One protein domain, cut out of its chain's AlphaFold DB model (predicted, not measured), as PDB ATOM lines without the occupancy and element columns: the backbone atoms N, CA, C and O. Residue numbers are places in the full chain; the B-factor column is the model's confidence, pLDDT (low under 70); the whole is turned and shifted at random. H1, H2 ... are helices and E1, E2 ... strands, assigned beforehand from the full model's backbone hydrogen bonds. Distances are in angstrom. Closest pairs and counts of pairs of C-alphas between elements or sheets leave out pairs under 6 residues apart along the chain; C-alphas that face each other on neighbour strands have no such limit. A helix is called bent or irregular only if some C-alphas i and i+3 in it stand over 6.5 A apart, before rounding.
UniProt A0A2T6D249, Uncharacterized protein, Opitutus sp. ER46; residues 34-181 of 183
ATOM      1  N   CYS A  34     126.071   0.714  32.630       97.25
ATOM      2  CA  CYS A  34     126.501  -0.677  32.659       97.25
ATOM      3  C   CYS A  34     126.834  -1.110  34.091       97.25
ATOM      4  O   CYS A  34     127.511  -0.393  34.824       97.25
ATOM      5  N   LEU A  35     126.368  -2.283  34.501       98.12
ATOM      6  CA  LEU A  35     126.811  -2.950  35.716       98.12
ATOM      7  C   LEU A  35     127.462  -4.269  35.319       98.12
ATOM      8  O   LEU A  35     126.811  -5.119  34.725       98.12
ATOM      9  N   VAL A  36     128.734  -4.453  35.646       97.94
ATOM     10  CA  VAL A  36     129.427  -5.727  35.468       97.94
ATOM     11  C   VAL A  36     129.380  -6.471  36.793       97.94
ATOM     12  O   VAL A  36     129.873  -5.979  37.802       97.94
ATOM     13  N   LEU A  37     128.760  -7.644  36.797       98.06
ATOM     14  CA  LEU A  37     128.549  -8.476  37.972       98.06
ATOM     15  C   LEU A  37     129.409  -9.732  37.874       98.06
ATOM     16  O   LEU A  37     129.342 -10.464  36.889       98.06
ATOM     17  N   THR A  38     130.169 -10.030  38.920       97.62
ATOM     18  CA  THR A  38     130.876 -11.307  39.037       97.62
ATOM     19  C   THR A  38     130.835 -11.844  40.460       97.62
ATOM     20  O   THR A  38     130.342 -11.200  41.381       97.62
ATOM     21  N   GLY A  39     131.319 -13.064  40.646       95.62
ATOM     22  CA  GLY A  39     131.304 -13.789  41.909       95.62
ATOM     23  C   GLY A  39     131.248 -15.284  41.649       95.62
ATOM     24  O   GLY A  39     130.958 -15.725  40.538       95.62
ATOM     25  N   THR A  40     131.511 -16.092  42.667       91.25
ATOM     26  CA  THR A  40     131.460 -17.554  42.530       91.25
ATOM     27  C   THR A  40     130.039 -18.032  42.194       91.25
ATOM     28  O   THR A  40     129.053 -17.317  42.414       91.25
ATOM     29  N   ALA A  41     129.894 -19.268  41.711       86.81
ATOM     30  CA  ALA A  41     128.586 -19.854  41.390       86.81
ATOM     31  C   ALA A  41     127.585 -19.823  42.568       86.81
ATOM     32  O   ALA A  41     126.379 -19.758  42.360       86.81
ATOM     33  N   ARG A  42     128.070 -19.829  43.819       88.69
ATOM     34  CA  ARG A  42     127.238 -19.864  45.039       88.69
ATOM     35  C   ARG A  42     127.124 -18.519  45.754       88.69
ATOM     36  O   ARG A  42     126.619 -18.473  46.874       88.69
ATOM     37  N   SER A  43     127.574 -17.437  45.127       93.44
ATOM     38  CA  SER A  43     127.580 -16.093  45.724       93.44
ATOM     39  C   SER A  43     126.216 -15.393  45.720       93.44
ATOM     40  O   SER A  43     126.111 -14.261  46.175       93.44
ATOM     41  N   GLY A  44     125.161 -16.047  45.218       94.62
ATOM     42  CA  GLY A  44     123.807 -15.487  45.210       94.62
ATOM     43  C   GLY A  44     123.576 -14.414  44.142       94.62
ATOM     44  O   GLY A  44     122.625 -13.642  44.273       94.62
ATOM     45  N   LYS A  45     124.404 -14.375  43.084       95.75
ATOM     46  CA  LYS A  45     124.340 -13.374  42.000       95.75
ATOM     47  C   LYS A  45     122.935 -13.198  41.432       95.75
ATOM     48  O   LYS A  45     122.486 -12.072  41.295       95.75
ATOM     49  N   ALA A  46     122.229 -14.296  41.152       96.12
ATOM     50  CA  ALA A  46     120.888 -14.251  40.568       96.12
ATOM     51  C   ALA A  46     119.869 -13.539  41.472       96.12
ATOM     52  O   ALA A  46     119.134 -12.671  41.012       96.12
ATOM     53  N   ARG A  47     119.860 -13.860  42.772       95.88
ATOM     54  CA  ARG A  47     118.995 -13.198  43.760       95.88
ATOM     55  C   ARG A  47     119.351 -11.719  43.890       95.88
ATOM     56  O   ARG A  47     118.471 -10.875  43.782       95.88
ATOM     57  N   TRP A  48     120.636 -11.417  44.067       97.00
ATOM     58  CA  TRP A  48     121.102 -10.038  44.195       97.00
ATOM     59  C   TRP A  48     120.778  -9.199  42.956       97.00
ATOM     60  O   TRP A  48     120.331  -8.067  43.086       97.00
ATOM     61  N   LEU A  49     120.932  -9.775  41.761       97.44
ATOM     62  CA  LEU A  49     120.582  -9.140  40.495       97.44
ATOM     63  C   LEU A  49     119.098  -8.759  40.444       97.44
ATOM     64  O   LEU A  49     118.772  -7.647  40.037       97.44
ATOM     65  N   VAL A  50     118.205  -9.659  40.868       97.69
ATOM     66  CA  VAL A  50     116.763  -9.375  40.914       97.69
ATOM     67  C   VAL A  50     116.467  -8.219  41.865       97.69
ATOM     68  O   VAL A  50     115.740  -7.295  41.500       97.69
ATOM     69  N   ASP A  51     117.043  -8.257  43.066       97.50
ATOM     70  CA  ASP A  51     116.842  -7.219  44.078       97.50
ATOM     71  C   ASP A  51     117.380  -5.862  43.598       97.50
ATOM     72  O   ASP A  51     116.711  -4.837  43.743       97.50
ATOM     73  N   GLU A  52     118.547  -5.852  42.952       97.81
ATOM     74  CA  GLU A  52     119.161  -4.641  42.412       97.81
ATOM     75  C   GLU A  52     118.349  -4.056  41.248       97.81
ATOM     76  O   GLU A  52     118.142  -2.844  41.198       97.81
ATOM     77  N   ILE A  53     117.824  -4.893  40.345       97.44
ATOM     78  CA  ILE A  53     116.951  -4.422  39.262       97.44
ATOM     79  C   ILE A  53     115.674  -3.797  39.814       97.44
ATOM     80  O   ILE A  53     115.319  -2.688  39.408       97.44
ATOM     81  N   ARG A  54     115.027  -4.446  40.787       97.56
ATOM     82  CA  ARG A  54     113.833  -3.891  41.441       97.56
ATOM     83  C   ARG A  54     114.131  -2.565  42.122       97.56
ATOM     84  O   ARG A  54     113.344  -1.631  41.998       97.56
ATOM     85  N   ARG A  55     115.272  -2.463  42.808       97.31
ATOM     86  CA  ARG A  55     115.720  -1.219  43.442       97.31
ATOM     87  C   ARG A  55     115.883  -0.103  42.408       97.31
ATOM     88  O   ARG A  55     115.341   0.980  42.601       97.31
ATOM     89  N   VAL A  56     116.571  -0.369  41.295       96.06
ATOM     90  CA  VAL A  56     116.775   0.617  40.220       96.06
ATOM     91  C   VAL A  56     115.450   1.056  39.598       96.06
ATOM     92  O   VAL A  56     115.238   2.253  39.414       96.06
ATOM     93  N   GLN A  57     114.540   0.125  39.312       95.38
ATOM     94  CA  GLN A  57     113.221   0.449  38.760       95.38
ATOM     95  C   GLN A  57     112.350   1.238  39.747       95.38
ATOM     96  O   GLN A  57     111.605   2.121  39.325       95.38
ATOM     97  N   ALA A  58     112.455   0.961  41.051       96.69
ATOM     98  CA  ALA A  58     111.747   1.710  42.086       96.69
ATOM     99  C   ALA A  58     112.280   3.146  42.229       96.69
ATOM    100  O   ALA A  58     111.500   4.087  42.353       96.69
ATOM    101  N   GLU A  59     113.602   3.329  42.176       96.75
ATOM    102  CA  GLU A  59     114.244   4.650  42.236       96.75
ATOM    103  C   GLU A  59     114.048   5.460  40.949       96.75
ATOM    104  O   GLU A  59     114.042   6.692  40.978       96.75
ATOM    105  N   ARG A  60     113.929   4.777  39.807       94.50
ATOM    106  CA  ARG A  60     113.818   5.380  38.476       94.50
ATOM    107  C   ARG A  60     112.739   4.664  37.661       94.50
ATOM    108  O   ARG A  60     113.070   3.844  36.793       94.50
ATOM    109  N   PRO A  61     111.456   4.979  37.914       93.81
ATOM    110  CA  PRO A  61     110.347   4.377  37.188       93.81
ATOM    111  C   PRO A  61     110.506   4.539  35.674       93.81
ATOM    112  O   PRO A  61     110.856   5.612  35.187       93.81
ATOM    113  N   GLY A  62     110.255   3.460  34.933       93.19
ATOM    114  CA  GLY A  62     110.396   3.429  33.475       93.19
ATOM    115  C   GLY A  62     111.795   3.073  32.961       93.19
ATOM    116  O   GLY A  62     111.951   2.928  31.752       93.19
ATOM    117  N   THR A  63     112.790   2.880  33.837       95.25
ATOM    118  CA  THR A  63     114.109   2.365  33.425       95.25
ATOM    119  C   THR A  63     113.962   0.981  32.803       95.25
ATOM    120  O   THR A  63     113.474   0.054  33.456       95.25
ATOM    121  N   ARG A  64     114.415   0.825  31.556       96.88
ATOM    122  CA  ARG A  64     114.449  -0.475  30.878       96.88
ATOM    123  C   ARG A  64     115.773  -1.161  31.151       96.88
ATOM    124  O   ARG A  64     116.837  -0.611  30.865       96.88
ATOM    125  N   CYS A  65     115.690  -2.370  31.683       97.88
ATOM    126  CA  CYS A  65     116.851  -3.142  32.088       97.88
ATOM    127  C   CYS A  65     117.054  -4.314  31.125       97.88
ATOM    128  O   CYS A  65     116.093  -4.956  30.695       97.88
ATOM    129  N   ALA A  66     118.310  -4.621  30.829       98.12
ATOM    130  CA  ALA A  66     118.695  -5.831  30.123       98.12
ATOM    131  C   ALA A  66     119.798  -6.562  30.889       98.12
ATOM    132  O   ALA A  66     120.599  -5.942  31.586       98.12
ATOM    133  N   VAL A  67     119.840  -7.883  30.753       98.25
ATOM    134  CA  VAL A  67     120.827  -8.755  31.388       98.25
ATOM    135  C   VAL A  67     121.492  -9.600  30.313       98.25
ATOM    136  O   VAL A  67     120.830 -10.363  29.612       98.25
ATOM    137  N   LEU A  68     122.811  -9.497  30.227       97.31
ATOM    138  CA  LEU A  68     123.668 -10.351  29.423       97.31
ATOM    139  C   LEU A  68     124.461 -11.254  30.370       97.31
ATOM    140  O   LEU A  68     125.257 -10.752  31.153       97.31
ATOM    141  N   SER A  69     124.242 -12.568  30.338       96.69
ATOM    142  CA  SER A  69     124.840 -13.493  31.314       96.69
ATOM    143  C   SER A  69     125.674 -14.589  30.671       96.69
ATOM    144  O   SER A  69     125.223 -15.250  29.736       96.69
ATOM    145  N   ALA A  70     126.876 -14.801  31.204       94.12
ATOM    146  CA  ALA A  70     127.816 -15.810  30.736       94.12
ATOM    147  C   ALA A  70     127.871 -17.076  31.609       94.12
ATOM    148  O   ALA A  70     128.141 -18.158  31.082       94.12
ATOM    149  N   GLU A  71     127.635 -16.974  32.922       94.00
ATOM    150  CA  GLU A  71     127.836 -18.085  33.866       94.00
ATOM    151  C   GLU A  71     126.547 -18.550  34.556       94.00
ATOM    152  O   GLU A  71     126.481 -19.713  34.965       94.00
ATOM    153  N   LEU A  72     125.510 -17.707  34.674       93.44
ATOM    154  CA  LEU A  72     124.275 -18.112  35.360       93.44
ATOM    155  C   LEU A  72     123.676 -19.388  34.762       93.44
ATOM    156  O   LEU A  72     123.624 -19.600  33.542       93.44
ATOM    157  N   SER A  73     123.192 -20.258  35.650       93.56
ATOM    158  CA  SER A  73     122.597 -21.518  35.231       93.56
ATOM    159  C   SER A  73     121.265 -21.279  34.505       93.56
ATOM    160  O   SER A  73     120.596 -20.268  34.731       93.56
ATOM    161  N   PRO A  74     120.798 -22.224  33.665       93.38
ATOM    162  CA  PRO A  74     119.462 -22.135  33.077       93.38
ATOM    163  C   PRO A  74     118.341 -21.985  34.118       93.38
ATOM    164  O   PRO A  74     117.331 -21.342  33.840       93.38
ATOM    165  N   ALA A  75     118.517 -22.560  35.313       94.25
ATOM    166  CA  ALA A  75     117.563 -22.427  36.410       94.25
ATOM    167  C   ALA A  75     117.538 -20.996  36.968       94.25
ATOM    168  O   ALA A  75     116.456 -20.439  37.139       94.25
ATOM    169  N   ASP A  76     118.709 -20.382  37.162       95.12
ATOM    170  CA  ASP A  76     118.826 -18.989  37.611       95.12
ATOM    171  C   ASP A  76     118.215 -18.024  36.593       95.12
ATOM    172  O   ASP A  76     117.414 -17.165  36.951       95.12
ATOM    173  N   LEU A  77     118.535 -18.195  35.305       95.25
ATOM    174  CA  LEU A  77     117.972 -17.363  34.235       95.25
ATOM    175  C   LEU A  77     116.449 -17.496  34.162       95.25
ATOM    176  O   LEU A  77     115.748 -16.497  34.013       95.25
ATOM    177  N   LYS A  78     115.918 -18.716  34.323       95.62
ATOM    178  CA  LYS A  78     114.472 -18.950  34.394       95.62
ATOM    179  C   LYS A  78     113.849 -18.248  35.600       95.62
ATOM    180  O   LYS A  78     112.794 -17.638  35.456       95.62
ATOM    181  N   GLN A  79     114.489 -18.315  36.766       95.75
ATOM    182  CA  GLN A  79     114.017 -17.637  37.970       95.75
ATOM    183  C   GLN A  79     114.000 -16.114  37.786       95.75
ATOM    184  O   GLN A  79     113.018 -15.471  38.152       95.75
ATOM    185  N   ILE A  80     115.045 -15.538  37.186       96.88
ATOM    186  CA  ILE A  80     115.104 -14.101  36.891       96.88
ATOM    187  C   ILE A  80     113.985 -13.719  35.919       96.88
ATOM    188  O   ILE A  80     113.235 -12.794  36.209       96.88
ATOM    189  N   ALA A  81     113.806 -14.462  34.823       96.88
ATOM    190  CA  ALA A  81     112.751 -14.193  33.843       96.88
ATOM    191  C   ALA A  81     111.336 -14.271  34.448       96.88
ATOM    192  O   ALA A  81     110.449 -13.519  34.061       96.88
ATOM    193  N   GLN A  82     111.115 -15.164  35.419       97.19
ATOM    194  CA  GLN A  82     109.850 -15.238  36.156       97.19
ATOM    195  C   GLN A  82     109.664 -14.066  37.128       97.19
ATOM    196  O   GLN A  82     108.543 -13.609  37.332       97.19
ATOM    197  N   ALA A  83     110.748 -13.601  37.751       97.12
ATOM    198  CA  ALA A  83     110.717 -12.524  38.733       97.12
ATOM    199  C   ALA A  83     110.650 -11.119  38.111       97.12
ATOM    200  O   ALA A  83     110.229 -10.191  38.809       97.12
ATOM    201  N   LEU A  84     111.107 -10.987  36.860       96.94
ATOM    202  CA  LEU A  84     111.305  -9.748  36.101       96.94
ATOM    203  C   LEU A  84     110.934  -9.957  34.614       96.94
ATOM    204  O   LEU A  84     111.820  -9.986  33.753       96.94
ATOM    205  N   PRO A  85     109.645 -10.163  34.288       94.06
ATOM    206  CA  PRO A  85     109.201 -10.498  32.930       94.06
ATOM    207  C   PRO A  85     109.462  -9.397  31.888       94.06
ATOM    208  O   PRO A  85     109.485  -9.675  30.692       94.06
ATOM    209  N   GLU A  86     109.649  -8.153  32.321       94.88
ATOM    210  CA  GLU A  86     109.937  -6.995  31.473       94.88
ATOM    211  C   GLU A  86     111.423  -6.825  31.126       94.88
ATOM    212  O   GLU A  86     111.770  -5.983  30.297       94.88
ATOM    213  N   VAL A  87     112.310  -7.602  31.754       96.56
ATOM    214  CA  VAL A  87     113.758  -7.517  31.533       96.56
ATOM    215  C   VAL A  87     114.150  -8.382  30.344       96.56
ATOM    216  O   VAL A  87     113.799  -9.558  30.259       96.56
ATOM    217  N   ALA A  88     114.935  -7.816  29.428       97.12
ATOM    218  CA  ALA A  88     115.506  -8.587  28.330       97.12
ATOM    219  C   ALA A  88     116.678  -9.430  28.847       97.12
ATOM    220  O   ALA A  88     117.686  -8.882  29.287       97.12
ATOM    221  N   LEU A  89     116.559 -10.759  28.789       97.00
ATOM    222  CA  LEU A  89     117.625 -11.683  29.178       97.00
ATOM    223  C   LEU A  89     118.278 -12.300  27.941       97.00
ATOM    224  O   LEU A  89     117.603 -12.902  27.105       97.00
ATOM    225  N   HIS A  90     119.602 -12.219  27.870       95.69
ATOM    226  CA  HIS A  90     120.400 -12.864  26.839       95.69
ATOM    227  C   HIS A  90     121.555 -13.653  27.448       95.69
ATOM    228  O   HIS A  90     122.180 -13.231  28.424       95.69
ATOM    229  N   ARG A  91     121.860 -14.804  26.847       94.19
ATOM    230  CA  ARG A  91     123.002 -15.621  27.249       94.19
ATOM    231  C   ARG A  91     124.199 -15.305  26.366       94.19
ATOM    232  O   ARG A  91     124.130 -15.473  25.156       94.19
ATOM    233  N   LEU A  92     125.300 -14.905  26.985       91.81
ATOM    234  CA  LEU A  92     126.584 -14.723  26.332       91.81
ATOM    235  C   LEU A  92     127.353 -16.043  26.315       91.81
ATOM    236  O   LEU A  92     127.497 -16.706  27.342       91.81
ATOM    237  N   PHE A  93     127.900 -16.396  25.159       87.50
ATOM    238  CA  PHE A  93     128.848 -17.497  25.053       87.50
ATOM    239  C   PHE A  93     130.270 -16.951  25.145       87.50
ATOM    240  O   PHE A  93     130.675 -16.089  24.367       87.50
ATOM    241  N   LEU A  94     131.020 -17.448  26.124       85.00
ATOM    242  CA  LEU A  94     132.428 -17.112  26.301       85.00
ATOM    243  C   LEU A  94     133.303 -17.858  25.291       85.00
ATOM    244  O   LEU A  94     132.901 -18.919  24.802       85.00
ATOM    245  N   PRO A  95     134.502 -17.335  24.977       79.50
ATOM    246  CA  PRO A  95     135.355 -17.979  23.998       79.50
ATOM    247  C   PRO A  95     135.837 -19.319  24.567       79.50
ATOM    248  O   PRO A  95     136.296 -19.404  25.707       79.50
ATOM    249  N   CYS A  96     135.714 -20.381  23.772       81.44
ATOM    250  CA  CYS A  96     136.275 -21.697  24.078       81.44
ATOM    251  C   CYS A  96     137.538 -21.935  23.249       81.44
ATOM    252  O   CYS A  96     137.748 -21.281  22.229       81.44
ATOM    253  N   LEU A  97     138.326 -22.952  23.614       78.56
ATOM    254  CA  LEU A  97     139.443 -23.432  22.785       78.56
ATOM    255  C   LEU A  97     139.001 -23.778  21.352       78.56
ATOM    256  O   LEU A  97     139.767 -23.625  20.409       78.56
ATOM    257  N   CYS A  98     137.750 -24.218  21.198       79.94
ATOM    258  CA  CYS A  98     137.132 -24.510  19.913       79.94
ATOM    259  C   CYS A  98     136.772 -23.268  19.081       79.94
ATOM    260  O   CYS A  98     136.756 -23.342  17.855       79.94
ATOM    261  N   CYS A  99     136.458 -22.149  19.732       76.94
ATOM    262  CA  CYS A  99     135.848 -20.971  19.119       76.94
ATOM    263  C   CYS A  99     136.384 -19.698  19.801       76.94
ATOM    264  O   CYS A  99     135.638 -19.019  20.513       76.94
ATOM    265  N   PRO A 100     137.671 -19.358  19.609       65.81
ATOM    266  CA  PRO A 100     138.298 -18.236  20.306       65.81
ATOM    267  C   PRO A 100     137.681 -16.876  19.938       65.81
ATOM    268  O   PRO A 100     137.726 -15.955  20.743       65.81
ATOM    269  N   GLY A 101     137.064 -16.755  18.757       65.94
ATOM    270  CA  GLY A 101     136.375 -15.540  18.303       65.94
ATOM    271  C   GLY A 101     134.875 -15.480  18.616       65.94
ATOM    272  O   GLY A 101     134.206 -14.571  18.136       65.94
ATOM    273  N   ALA A 102     134.315 -16.448  19.354       65.38
ATOM    274  CA  ALA A 102     132.869 -16.488  19.611       65.38
ATOM    275  C   ALA A 102     132.391 -15.419  20.604       65.38
ATOM    276  O   ALA A 102     131.217 -15.054  20.583       65.38
ATOM    277  N   ALA A 103     133.279 -14.908  21.457       69.56
ATOM    278  CA  ALA A 103     132.924 -13.847  22.382       69.56
ATOM    279  C   ALA A 103     133.190 -12.484  21.747       69.56
ATOM    280  O   ALA A 103     134.329 -12.047  21.641       69.56
ATOM    281  N   ASN A 104     132.114 -11.817  21.343       86.56
ATOM    282  CA  ASN A 104     132.106 -10.389  21.052       86.56
ATOM    283  C   ASN A 104     131.242  -9.702  22.110       86.56
ATOM    284  O   ASN A 104     130.107  -9.310  21.840       86.56
ATOM    285  N   LEU A 105     131.754  -9.624  23.341       91.44
ATOM    286  CA  LEU A 105     131.004  -9.045  24.454       91.44
ATOM    287  C   LEU A 105     130.516  -7.613  24.133       91.44
ATOM    288  O   LEU A 105     129.325  -7.361  24.330       91.44
ATOM    289  N   PRO A 106     131.347  -6.693  23.595       93.81
ATOM    290  CA  PRO A 106     130.884  -5.354  23.233       93.81
ATOM    291  C   PRO A 106     129.763  -5.368  22.188       93.81
ATOM    292  O   PRO A 106     128.769  -4.660  22.335       93.81
ATOM    293  N   GLY A 107     129.888  -6.198  21.150       93.62
ATOM    294  CA  GLY A 107     128.875  -6.314  20.105       93.62
ATOM    295  C   GLY A 107     127.551  -6.879  20.616       93.62
ATOM    296  O   GLY A 107     126.496  -6.354  20.270       93.62
ATOM    297  N   GLU A 108     127.585  -7.909  21.462       94.44
ATOM    298  CA  GLU A 108     126.373  -8.470  22.071       94.44
ATOM    299  C   GLU A 108     125.716  -7.492  23.054       94.44
ATOM    300  O   GLU A 108     124.491  -7.375  23.080       94.44
ATOM    301  N   ALA A 109     126.511  -6.719  23.800       95.62
ATOM    302  CA  ALA A 109     126.006  -5.651  24.658       95.62
ATOM    303  C   ALA A 109     125.262  -4.573  23.851       95.62
ATOM    304  O   ALA A 109     124.140  -4.215  24.205       95.62
ATOM    305  N   VAL A 110     125.845  -4.093  22.744       96.19
ATOM    306  CA  VAL A 110     125.204  -3.101  21.861       96.19
ATOM    307  C   VAL A 110     123.916  -3.653  21.254       96.19
ATOM    308  O   VAL A 110     122.868  -3.024  21.389       96.19
ATOM    309  N   LYS A 111     123.948  -4.858  20.669       95.88
ATOM    310  CA  LYS A 111     122.754  -5.494  20.080       95.88
ATOM    311  C   LYS A 111     121.620  -5.644  21.093       95.88
ATOM    312  O   LYS A 111     120.455  -5.402  20.769       95.88
ATOM    313  N   LEU A 112     121.941  -6.061  22.318       96.81
ATOM    314  CA  LEU A 112     120.940  -6.239  23.364       96.81
ATOM    315  C   LEU A 112     120.345  -4.895  23.799       96.81
ATOM    316  O   LEU A 112     119.126  -4.780  23.901       96.81
ATOM    317  N   ILE A 113     121.183  -3.875  23.997       96.62
ATOM    318  CA  ILE A 113     120.723  -2.517  24.306       96.62
ATOM    319  C   ILE A 113     119.798  -1.988  23.212       96.62
ATOM    320  O   ILE A 113     118.725  -1.489  23.530       96.62
ATOM    321  N   GLU A 114     120.171  -2.110  21.938       96.19
ATOM    322  CA  GLU A 114     119.383  -1.580  20.822       96.19
ATOM    323  C   GLU A 114     118.040  -2.305  20.668       96.19
ATOM    324  O   GLU A 114     116.996  -1.665  20.524       96.19
ATOM    325  N   SER A 115     118.050  -3.639  20.745       97.12
ATOM    326  CA  SER A 115     116.844  -4.461  20.583       97.12
ATOM    327  C   SER A 115     115.863  -4.311  21.747       97.12
ATOM    328  O   SER A 115     114.664  -4.147  21.520       97.12
ATOM    329  N   ALA A 116     116.358  -4.300  22.986       96.31
ATOM    330  CA  ALA A 116     115.541  -4.078  24.178       96.31
ATOM    331  C   ALA A 116     115.227  -2.593  24.412       96.31
ATOM    332  O   ALA A 116     114.393  -2.255  25.255       96.31
ATOM    333  N   ARG A 117     115.915  -1.701  23.686       96.06
ATOM    334  CA  ARG A 117     116.003  -0.268  23.977       96.06
ATOM    335  C   ARG A 117     116.356  -0.028  25.449       96.06
ATOM    336  O   ARG A 117     115.740   0.805  26.093       96.06
ATOM    337  N   ALA A 118     117.269  -0.809  26.014       96.38
ATOM    338  CA  ALA A 118     117.559  -0.740  27.441       96.38
ATOM    339  C   ALA A 118     118.355   0.525  27.798       96.38
ATOM    340  O   ALA A 118     119.238   0.960  27.064       96.38
ATOM    341  N   ASP A 119     118.043   1.102  28.955       96.06
ATOM    342  CA  ASP A 119     118.738   2.266  29.515       96.06
ATOM    343  C   ASP A 119     119.828   1.818  30.514       96.06
ATOM    344  O   ASP A 119     120.753   2.568  30.847       96.06
ATOM    345  N   TRP A 120     119.724   0.569  30.983       97.25
ATOM    346  CA  TRP A 120     120.643  -0.057  31.922       97.25
ATOM    347  C   TRP A 120     120.926  -1.514  31.537       97.25
ATOM    348  O   TRP A 120     120.010  -2.327  31.405       97.25
ATOM    349  N   LEU A 121     122.205  -1.848  31.362       98.06
ATOM    350  CA  LEU A 121     122.679  -3.196  31.065       98.06
ATOM    351  C   LEU A 121     123.387  -3.784  32.277       98.06
ATOM    352  O   LEU A 121     124.325  -3.182  32.797       98.06
ATOM    353  N   VAL A 122     123.020  -5.004  32.650       98.19
ATOM    354  CA  VAL A 122     123.811  -5.826  33.557       98.19
ATOM    355  C   VAL A 122     124.539  -6.905  32.767       98.19
ATOM    356  O   VAL A 122     123.912  -7.677  32.049       98.19
ATOM    357  N   VAL A 123     125.858  -6.971  32.905       97.56
ATOM    358  CA  VAL A 123     126.712  -8.001  32.311       97.56
ATOM    359  C   VAL A 123     127.205  -8.918  33.422       97.56
ATOM    360  O   VAL A 123     128.030  -8.524  34.241       97.56
ATOM    361  N   GLU A 124     126.704 -10.145  33.464       97.38
ATOM    362  CA  GLU A 124     127.141 -11.164  34.411       97.38
ATOM    363  C   GLU A 124     128.254 -12.019  33.792       97.38
ATOM    364  O   GLU A 124     128.077 -12.610  32.726       97.38
ATOM    365  N   LEU A 125     129.408 -12.064  34.466       95.75
ATOM    366  CA  LEU A 125     130.624 -12.734  34.005       95.75
ATOM    367  C   LEU A 125     131.180 -13.693  35.068       95.75
ATOM    368  O   LEU A 125     131.190 -13.352  36.259       95.75
ATOM    369  N   PRO A 126     131.769 -14.837  34.665       94.00
ATOM    370  CA  PRO A 126     132.495 -15.690  35.590       94.00
ATOM    371  C   PRO A 126     133.757 -14.990  36.090       94.00
ATOM    372  O   PRO A 126     134.430 -14.263  35.354       94.00
ATOM    373  N   VAL A 127     134.124 -15.292  37.334       94.00
ATOM    374  CA  VAL A 127     135.275 -14.704  38.044       94.00
ATOM    375  C   VAL A 127     136.562 -14.744  37.217       94.00
ATOM    376  O   VAL A 127     137.294 -13.760  37.164       94.00
ATOM    377  N   VAL A 128     136.821 -15.867  36.543       90.88
ATOM    378  CA  VAL A 128     138.060 -16.092  35.782       90.88
ATOM    379  C   VAL A 128     138.195 -15.202  34.545       90.88
ATOM    380  O   VAL A 128     139.313 -14.924  34.129       90.88
ATOM    381  N   ALA A 129     137.080 -14.750  33.963       89.44
ATOM    382  CA  ALA A 129     137.078 -13.943  32.742       89.44
ATOM    383  C   ALA A 129     136.742 -12.465  33.000       89.44
ATOM    384  O   ALA A 129     136.945 -11.631  32.119       89.44
ATOM    385  N   ALA A 130     136.234 -12.135  34.193       91.81
ATOM    386  CA  ALA A 130     135.661 -10.831  34.500       91.81
ATOM    387  C   ALA A 130     136.624  -9.665  34.237       91.81
ATOM    388  O   ALA A 130     136.233  -8.707  33.580       91.81
ATOM    389  N   THR A 131     137.880  -9.739  34.689       88.81
ATOM    390  CA  THR A 131     138.841  -8.628  34.542       88.81
ATOM    391  C   THR A 131     139.219  -8.360  33.087       88.81
ATOM    392  O   THR A 131     139.225  -7.207  32.662       88.81
ATOM    393  N   GLY A 132     139.495  -9.413  32.312       89.88
ATOM    394  CA  GLY A 132     139.843  -9.290  30.895       89.88
ATOM    395  C   GLY A 132     138.687  -8.728  30.069       89.88
ATOM    396  O   GLY A 132     138.856  -7.754  29.338       89.88
ATOM    397  N   LEU A 133     137.490  -9.285  30.253       91.19
ATOM    398  CA  LEU A 133     136.288  -8.857  29.536       91.19
ATOM    399  C   LEU A 133     135.799  -7.467  29.968       91.19
ATOM    400  O   LEU A 133     135.286  -6.711  29.147       91.19
ATOM    401  N   LEU A 134     135.989  -7.091  31.237       92.25
ATOM    402  CA  LEU A 134     135.711  -5.736  31.719       92.25
ATOM    403  C   LEU A 134     136.604  -4.703  31.022       92.25
ATOM    404  O   LEU A 134     136.118  -3.636  30.640       92.25
ATOM    405  N   ALA A 135     137.895  -5.005  30.859       91.88
ATOM    406  CA  ALA A 135     138.827  -4.125  30.163       91.88
ATOM    407  C   ALA A 135     138.435  -3.955  28.687       91.88
ATOM    408  O   ALA A 135     138.381  -2.827  28.198       91.88
ATOM    409  N   GLU A 136     138.078  -5.053  28.012       91.31
ATOM    410  CA  GLU A 136     137.581  -5.039  26.631       91.31
ATOM    411  C   GLU A 136     136.309  -4.187  26.489       91.31
ATOM    412  O   GLU A 136     136.254  -3.283  25.655       91.31
ATOM    413  N   LEU A 137     135.312  -4.415  27.350       92.19
ATOM    414  CA  LEU A 137     134.055  -3.664  27.352       92.19
ATOM    415  C   LEU A 137     134.292  -2.162  27.577       92.19
ATOM    416  O   LEU A 137     133.713  -1.328  26.879       92.19
ATOM    417  N   THR A 138     135.159  -1.823  28.535       92.19
ATOM    418  CA  THR A 138     135.478  -0.430  28.881       92.19
ATOM    419  C   THR A 138     136.167   0.278  27.715       92.19
ATOM    420  O   THR A 138     135.778   1.394  27.373       92.19
ATOM    421  N   ALA A 139     137.145  -0.376  27.086       92.44
ATOM    422  CA  ALA A 139     137.887   0.177  25.956       92.44
ATOM    423  C   ALA A 139     137.031   0.318  24.688       92.44
ATOM    424  O   ALA A 139     137.266   1.222  23.891       92.44
ATOM    425  N   ALA A 140     136.051  -0.563  24.481       93.50
ATOM    426  CA  ALA A 140     135.201  -0.526  23.297       93.50
ATOM    427  C   ALA A 140     134.053   0.490  23.422       93.50
ATOM    428  O   ALA A 140     133.813   1.269  22.500       93.50
ATOM    429  N   LEU A 141     133.328   0.484  24.546       92.88
ATOM    430  CA  LEU A 141     132.038   1.177  24.644       92.88
ATOM    431  C   LEU A 141     132.106   2.531  25.347       92.88
ATOM    432  O   LEU A 141     131.263   3.385  25.085       92.88
ATOM    433  N   HIS A 142     133.079   2.734  26.240       93.00
ATOM    434  CA  HIS A 142     133.209   3.963  27.037       93.00
ATOM    435  C   HIS A 142     131.932   4.346  27.817       93.00
ATOM    436  O   HIS A 142     131.710   5.512  28.148       93.00
ATOM    437  N   TRP A 143     131.064   3.373  28.108       93.94
ATOM    438  CA  TRP A 143     129.841   3.597  28.873       93.94
ATOM    439  C   TRP A 143     130.145   3.815  30.359       93.94
ATOM    440  O   TRP A 143     131.103   3.234  30.882       93.94
ATOM    441  N   PRO A 144     129.315   4.592  31.082       94.19
ATOM    442  CA  PRO A 144     129.402   4.653  32.534       94.19
ATOM    443  C   PRO A 144     129.191   3.255  33.115       94.19
ATOM    444  O   PRO A 144     128.125   2.662  32.922       94.19
ATOM    445  N   ARG A 145     130.192   2.735  33.833       94.88
ATOM    446  CA  ARG A 145     130.171   1.365  34.353       94.88
ATOM    447  C   ARG A 145     130.417   1.295  35.851       94.88
ATOM    448  O   ARG A 145     131.176   2.089  36.394       94.88
ATOM    449  N   GLU A 146     129.813   0.297  36.480       97.25
ATOM    450  CA  GLU A 146     130.082  -0.123  37.854       97.25
ATOM    451  C   GLU A 146     130.479  -1.603  37.851       97.25
ATOM    452  O   GLU A 146     129.815  -2.415  37.208       97.25
ATOM    453  N   PHE A 147     131.548  -1.966  38.554       98.00
ATOM    454  CA  PHE A 147     132.012  -3.336  38.710       98.00
ATOM    455  C   PHE A 147     131.700  -3.859  40.114       98.00
ATOM    456  O   PHE A 147     132.197  -3.341  41.117       98.00
ATOM    457  N   VAL A 148     130.874  -4.903  40.179       98.38
ATOM    458  CA  VAL A 148     130.367  -5.492  41.417       98.38
ATOM    459  C   VAL A 148     130.845  -6.929  41.572       98.38
ATOM    460  O   VAL A 148     130.672  -7.758  40.677       98.38
ATOM    461  N   VAL A 149     131.382  -7.246  42.752       98.00
ATOM    462  CA  VAL A 149     131.758  -8.615  43.124       98.00
ATOM    463  C   VAL A 149     130.863  -9.128  44.251       98.00
ATOM    464  O   VAL A 149     130.879  -8.600  45.366       98.00
ATOM    465  N   CYS A 150     130.108 -10.190  43.975       97.19
ATOM    466  CA  CYS A 150     129.362 -10.961  44.962       97.19
ATOM    467  C   CYS A 150     130.278 -11.975  45.655       97.19
ATOM    468  O   CYS A 150     130.887 -12.839  45.017       97.19
ATOM    469  N   LEU A 151     130.323 -11.910  46.982       95.19
ATOM    470  CA  LEU A 151     131.010 -12.875  47.828       95.19
ATOM    471  C   LEU A 151     130.035 -13.957  48.282       95.19
ATOM    472  O   LEU A 151     128.951 -13.665  48.791       95.19
ATOM    473  N   ASP A 152     130.457 -15.211  48.159       94.00
ATOM    474  CA  ASP A 152     129.876 -16.284  48.960       94.00
ATOM    475  C   ASP A 152     130.453 -16.263  50.396       94.00
ATOM    476  O   ASP A 152     131.448 -15.574  50.658       94.00
ATOM    477  N   PRO A 153     129.870 -17.020  51.346       92.56
ATOM    478  CA  PRO A 153     130.354 -17.040  52.727       92.56
ATOM    479  C   PRO A 153     131.819 -17.475  52.890       92.56
ATOM    480  O   PRO A 153     132.490 -17.002  53.805       92.56
ATOM    481  N   ALA A 154     132.330 -18.357  52.024       92.25
ATOM    482  CA  ALA A 154     133.709 -18.831  52.107       92.25
ATOM    483  C   ALA A 154     134.691 -17.742  51.654       92.25
ATOM    484  O   ALA A 154     135.695 -17.507  52.320       92.25
ATOM    485  N   TRP A 155     134.379 -17.025  50.574       93.25
ATOM    486  CA  TRP A 155     135.151 -15.857  50.145       93.25
ATOM    487  C   TRP A 155     135.084 -14.708  51.146       93.25
ATOM    488  O   TRP A 155     136.104 -14.069  51.401       93.25
ATOM    489  N   ALA A 156     133.919 -14.459  51.746       93.44
ATOM    490  CA  ALA A 156     133.782 -13.458  52.800       93.44
ATOM    491  C   ALA A 156     134.673 -13.789  54.010       93.44
ATOM    492  O   ALA A 156     135.385 -12.913  54.503       93.44
ATOM    493  N   ALA A 157     134.704 -15.057  54.436       94.00
ATOM    494  CA  ALA A 157     135.582 -15.521  55.509       94.00
ATOM    495  C   ALA A 157     137.071 -15.428  55.130       94.00
ATOM    496  O   ALA A 157     137.868 -14.910  55.909       94.00
ATOM    497  N   ALA A 158     137.445 -15.859  53.919       93.56
ATOM    498  CA  ALA A 158     138.825 -15.780  53.438       93.56
ATOM    499  C   ALA A 158     139.320 -14.328  53.351       93.56
ATOM    500  O   ALA A 158     140.454 -14.041  53.729       93.56
ATOM    501  N   ARG A 159     138.454 -13.401  52.918       93.31
ATOM    502  CA  ARG A 159     138.734 -11.960  52.918       93.31
ATOM    503  C   ARG A 159     138.970 -11.435  54.332       93.31
ATOM    504  O   ARG A 159     139.926 -10.702  54.544       93.31
ATOM    505  N   ALA A 160     138.108 -11.793  55.284       93.81
ATOM    506  CA  ALA A 160     138.228 -11.348  56.673       93.81
ATOM    507  C   ALA A 160     139.503 -11.876  57.355       93.81
ATOM    508  O   ALA A 160     140.047 -11.212  58.231       93.81
ATOM    509  N   ALA A 161     139.979 -13.049  56.936       96.31
ATOM    510  CA  ALA A 161     141.198 -13.673  57.439       96.31
ATOM    511  C   ALA A 161     142.472 -13.298  56.652       96.31
ATOM    512  O   ALA A 161     143.528 -13.833  56.963       96.31
ATOM    513  N   ASP A 162     142.376 -12.445  55.625       93.75
ATOM    514  CA  ASP A 162     143.476 -12.116  54.700       93.75
ATOM    515  C   ASP A 162     144.148 -13.354  54.065       93.75
ATOM    516  O   ASP A 162     145.361 -13.452  53.906       93.75
ATOM    517  N   THR A 163     143.333 -14.349  53.708       96.62
ATOM    518  CA  THR A 163     143.777 -15.627  53.112       96.62
ATOM    519  C   THR A 163     143.314 -15.796  51.665       96.62
ATOM    520  O   THR A 163     143.319 -16.901  51.116       96.62
ATOM    521  N   LEU A 164     142.882 -14.707  51.022       94.06
ATOM    522  CA  LEU A 164     142.488 -14.751  49.619       94.06
ATOM    523  C   LEU A 164     143.705 -15.017  48.722       94.06
ATOM    524  O   LEU A 164     144.736 -14.361  48.868       94.06
ATOM    525  N   PRO A 165     143.576 -15.908  47.724       92.31
ATOM    526  CA  PRO A 165     144.569 -16.019  46.667       92.31
ATOM    527  C   PRO A 165     144.813 -14.659  45.988       92.31
ATOM    528  O   PRO A 165     143.848 -13.906  45.801       92.31
ATOM    529  N   PRO A 166     146.046 -14.360  45.528       92.31
ATOM    530  CA  PRO A 166     146.392 -13.055  44.959       92.31
ATOM    531  C   PRO A 166     145.449 -12.584  43.846       92.31
ATOM    532  O   PRO A 166     145.046 -11.426  43.816       92.31
ATOM    533  N   PHE A 167     145.024 -13.497  42.967       92.00
ATOM    534  CA  PHE A 167     144.075 -13.187  41.898       92.00
ATOM    535  C   PHE A 167     142.720 -12.684  42.429       92.00
ATOM    536  O   PHE A 167     142.185 -11.700  41.922       92.00
ATOM    537  N   HIS A 168     142.176 -13.306  43.479       93.12
ATOM    538  CA  HIS A 168     140.916 -12.862  44.080       93.12
ATOM    539  C   HIS A 168     141.085 -11.537  44.826       93.12
ATOM    540  O   HIS A 168     140.200 -10.690  44.758       93.12
ATOM    541  N   ALA A 169     142.219 -11.322  45.499       93.06
ATOM    542  CA  ALA A 169     142.502 -10.047  46.151       93.06
ATOM    543  C   ALA A 169     142.528  -8.888  45.136       93.06
ATOM    544  O   ALA A 169     141.861  -7.876  45.346       93.06
ATOM    545  N   LEU A 170     143.213  -9.070  44.000       92.44
ATOM    546  CA  LEU A 170     143.255  -8.089  42.910       92.44
ATOM    547  C   LEU A 170     141.869  -7.824  42.308       92.44
ATOM    548  O   LEU A 170     141.506  -6.671  42.082       92.44
ATOM    549  N   LEU A 171     141.067  -8.874  42.100       94.19
ATOM    550  CA  LEU A 171     139.685  -8.736  41.637       94.19
ATOM    551  C   LEU A 171     138.878  -7.821  42.569       94.19
ATOM    552  O   LEU A 171     138.234  -6.883  42.105       94.19
ATOM    553  N   LEU A 172     138.947  -8.057  43.883       94.69
ATOM    554  CA  LEU A 172     138.227  -7.249  44.870       94.69
ATOM    555  C   LEU A 172     138.739  -5.810  44.956       94.69
ATOM    556  O   LEU A 172     137.938  -4.913  45.188       94.69
ATOM    557  N   GLN A 173     140.038  -5.579  44.755       93.69
ATOM    558  CA  GLN A 173     140.613  -4.230  44.711       93.69
ATOM    559  C   GLN A 173     140.134  -3.428  43.496       93.69
ATOM    560  O   GLN A 173     140.031  -2.209  43.571       93.69
ATOM    561  N   SER A 174     139.833  -4.108  42.387       93.38
ATOM    562  CA  SER A 174     139.298  -3.470  41.179       93.38
ATOM    563  C   SER A 174     137.788  -3.206  41.223       93.38
ATOM    564  O   SER A 174     137.275  -2.498  40.359       93.38
ATOM    565  N   ALA A 175     137.075  -3.788  42.194       96.88
ATOM    566  CA  ALA A 175     135.628  -3.674  42.312       96.88
ATOM    567  C   ALA A 175     135.210  -2.301  42.851       96.88
ATOM    568  O   ALA A 175     135.717  -1.847  43.875       96.88
ATOM    569  N   ASP A 176     134.213  -1.690  42.213       97.81
ATOM    570  CA  ASP A 176     133.579  -0.467  42.714       97.81
ATOM    571  C   ASP A 176     132.694  -0.785  43.933       97.81
ATOM    572  O   ASP A 176     132.564   0.017  44.859       97.81
ATOM    573  N   ARG A 177     132.100  -1.988  43.958       97.88
ATOM    574  CA  ARG A 177     131.276  -2.472  45.068       97.88
ATOM    575  C   ARG A 177     131.505  -3.960  45.324       97.88
ATOM    576  O   ARG A 177     131.511  -4.784  44.414       97.88
ATOM    577  N   VAL A 178     131.642  -4.325  46.596       97.12
ATOM    578  CA  VAL A 178     131.725  -5.725  47.033       97.12
ATOM    579  C   VAL A 178     130.532  -6.030  47.924       97.12
ATOM    580  O   VAL A 178     130.347  -5.377  48.950       97.12
ATOM    581  N   VAL A 179     129.726  -7.019  47.542       96.25
ATOM    582  CA  VAL A 179     128.483  -7.375  48.239       96.25
ATOM    583  C   VAL A 179     128.551  -8.797  48.775       96.25
ATOM    584  O   VAL A 179     129.150  -9.675  48.165       96.25
ATOM    585  N   SER A 180     127.924  -9.037  49.922       92.19
ATOM    586  CA  SER A 180     127.710 -10.386  50.454       92.19
ATOM    587  C   SER A 180     126.218 -10.666  50.436       92.19
ATOM    588  O   SER A 180     125.445  -9.890  50.998       92.19
ATOM    589  N   VAL A 181     125.809 -11.746  49.777       85.75
ATOM    590  CA  VAL A 181     124.393 -12.110  49.670       85.75
ATOM    591  C   VAL A 181     124.086 -13.123  50.774       85.75
ATOM    592  O   VAL A 181     124.681 -14.207  50.773       85.75
TER     593      VAL A 181
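Overview. This is residues 34 to 181 of the 183 residues of an uncharacterized protein of Opitutus sp. ER46 (UniProt A0A2T6D249). A twisted sheet of six parallel strands is the middle layer of three, with H3, H4, H5 and H6 over one face and H1 and H2 over the other. Residues 96 to 101 stand free and stick out as a loop between E3 and H3. The printed part has 148 residues, with six named helices and six named strands in the order E1 H1 E2 H2 E3 H3 E4 H4 E5 H5 H6 E6; the class is mixed, helices and strands. The whole is compact, with a radius of gyration of the C-alphas of 15.0 A and spans of 44 by 37 by 29 A.

Arrangement. The sheet runs, strand beside strand, E3, residues 88 to 91, E2, 65 to 69, E4, 120 to 124, E1, 34 to 39, E5, 145 to 151, and E6, 177 to 180. Within hydrogen-bond range are N 67 and O 88 at 2.8 A for E3 and E2, N 66 and O 120 at 2.9 A for E2 and E4, N 35 and O 121 at 2.8 A for E4 and E1, N 36 and O 146 at 2.8 A for E1 and E5, and N 151 and O 179 at 2.8 A for E5 and E6. On one face H1, residues 45 to 59, touches H2, residues 74 to 83, with residues 46 to 50 alone, at a shallow tilt of 22 degrees, the same way; their closest C-alphas, of Ala 46 and Asp 76, are 6.0 A apart. On the opposite face H4, residues 127 to 141, runs along E1, at 1 degrees on the local plane. H3, residues 105 to 116, touches H4 with residues 105 to 106 alone; the closest C-alphas, of Pro 106 and Leu 137, are 5.5 A apart. H6, residues 166 to 174, lies over E5 at a height over the sheet of 10.6 A. H5, residues 153 to 160, stands up from the sheet. E2, H2, E3 and E5, H5, H6, E6 are strand-helix-strand units, parallel neighbours joined through helices; E1, H1, E2, then E3, H3, E4, and E4, H4, E5 are split ones, with another strand between. These crossovers are right-handed. Every O i to N i+4 pair is within hydrogen-bond range in H1, H2, H3, H5 and H6, and 9 of 11 in H4.

Along the chain. E1 begins at C-alpha 34 (126.501, -0.677, 32.659) and E6 ends at C-alpha 180 (127.710, -10.386, 50.454). From first to last C-alpha, H4 measures 21.0 A, H1 20.7 A and E5 19.6 A. H4 is irregular: C-alphas 128 and 131 are 7.6 A apart.

Size, cuts and confidence. The C-alphas of Ser 115 and Ala 161, the two farthest apart, are 45.1 A apart. The printed part has no cut. The link E3 to H3 is long, with 13 residues; the other links are tight. Residues 100 to 103 are under pLDDT 70; the mean of the printed part is 93.4.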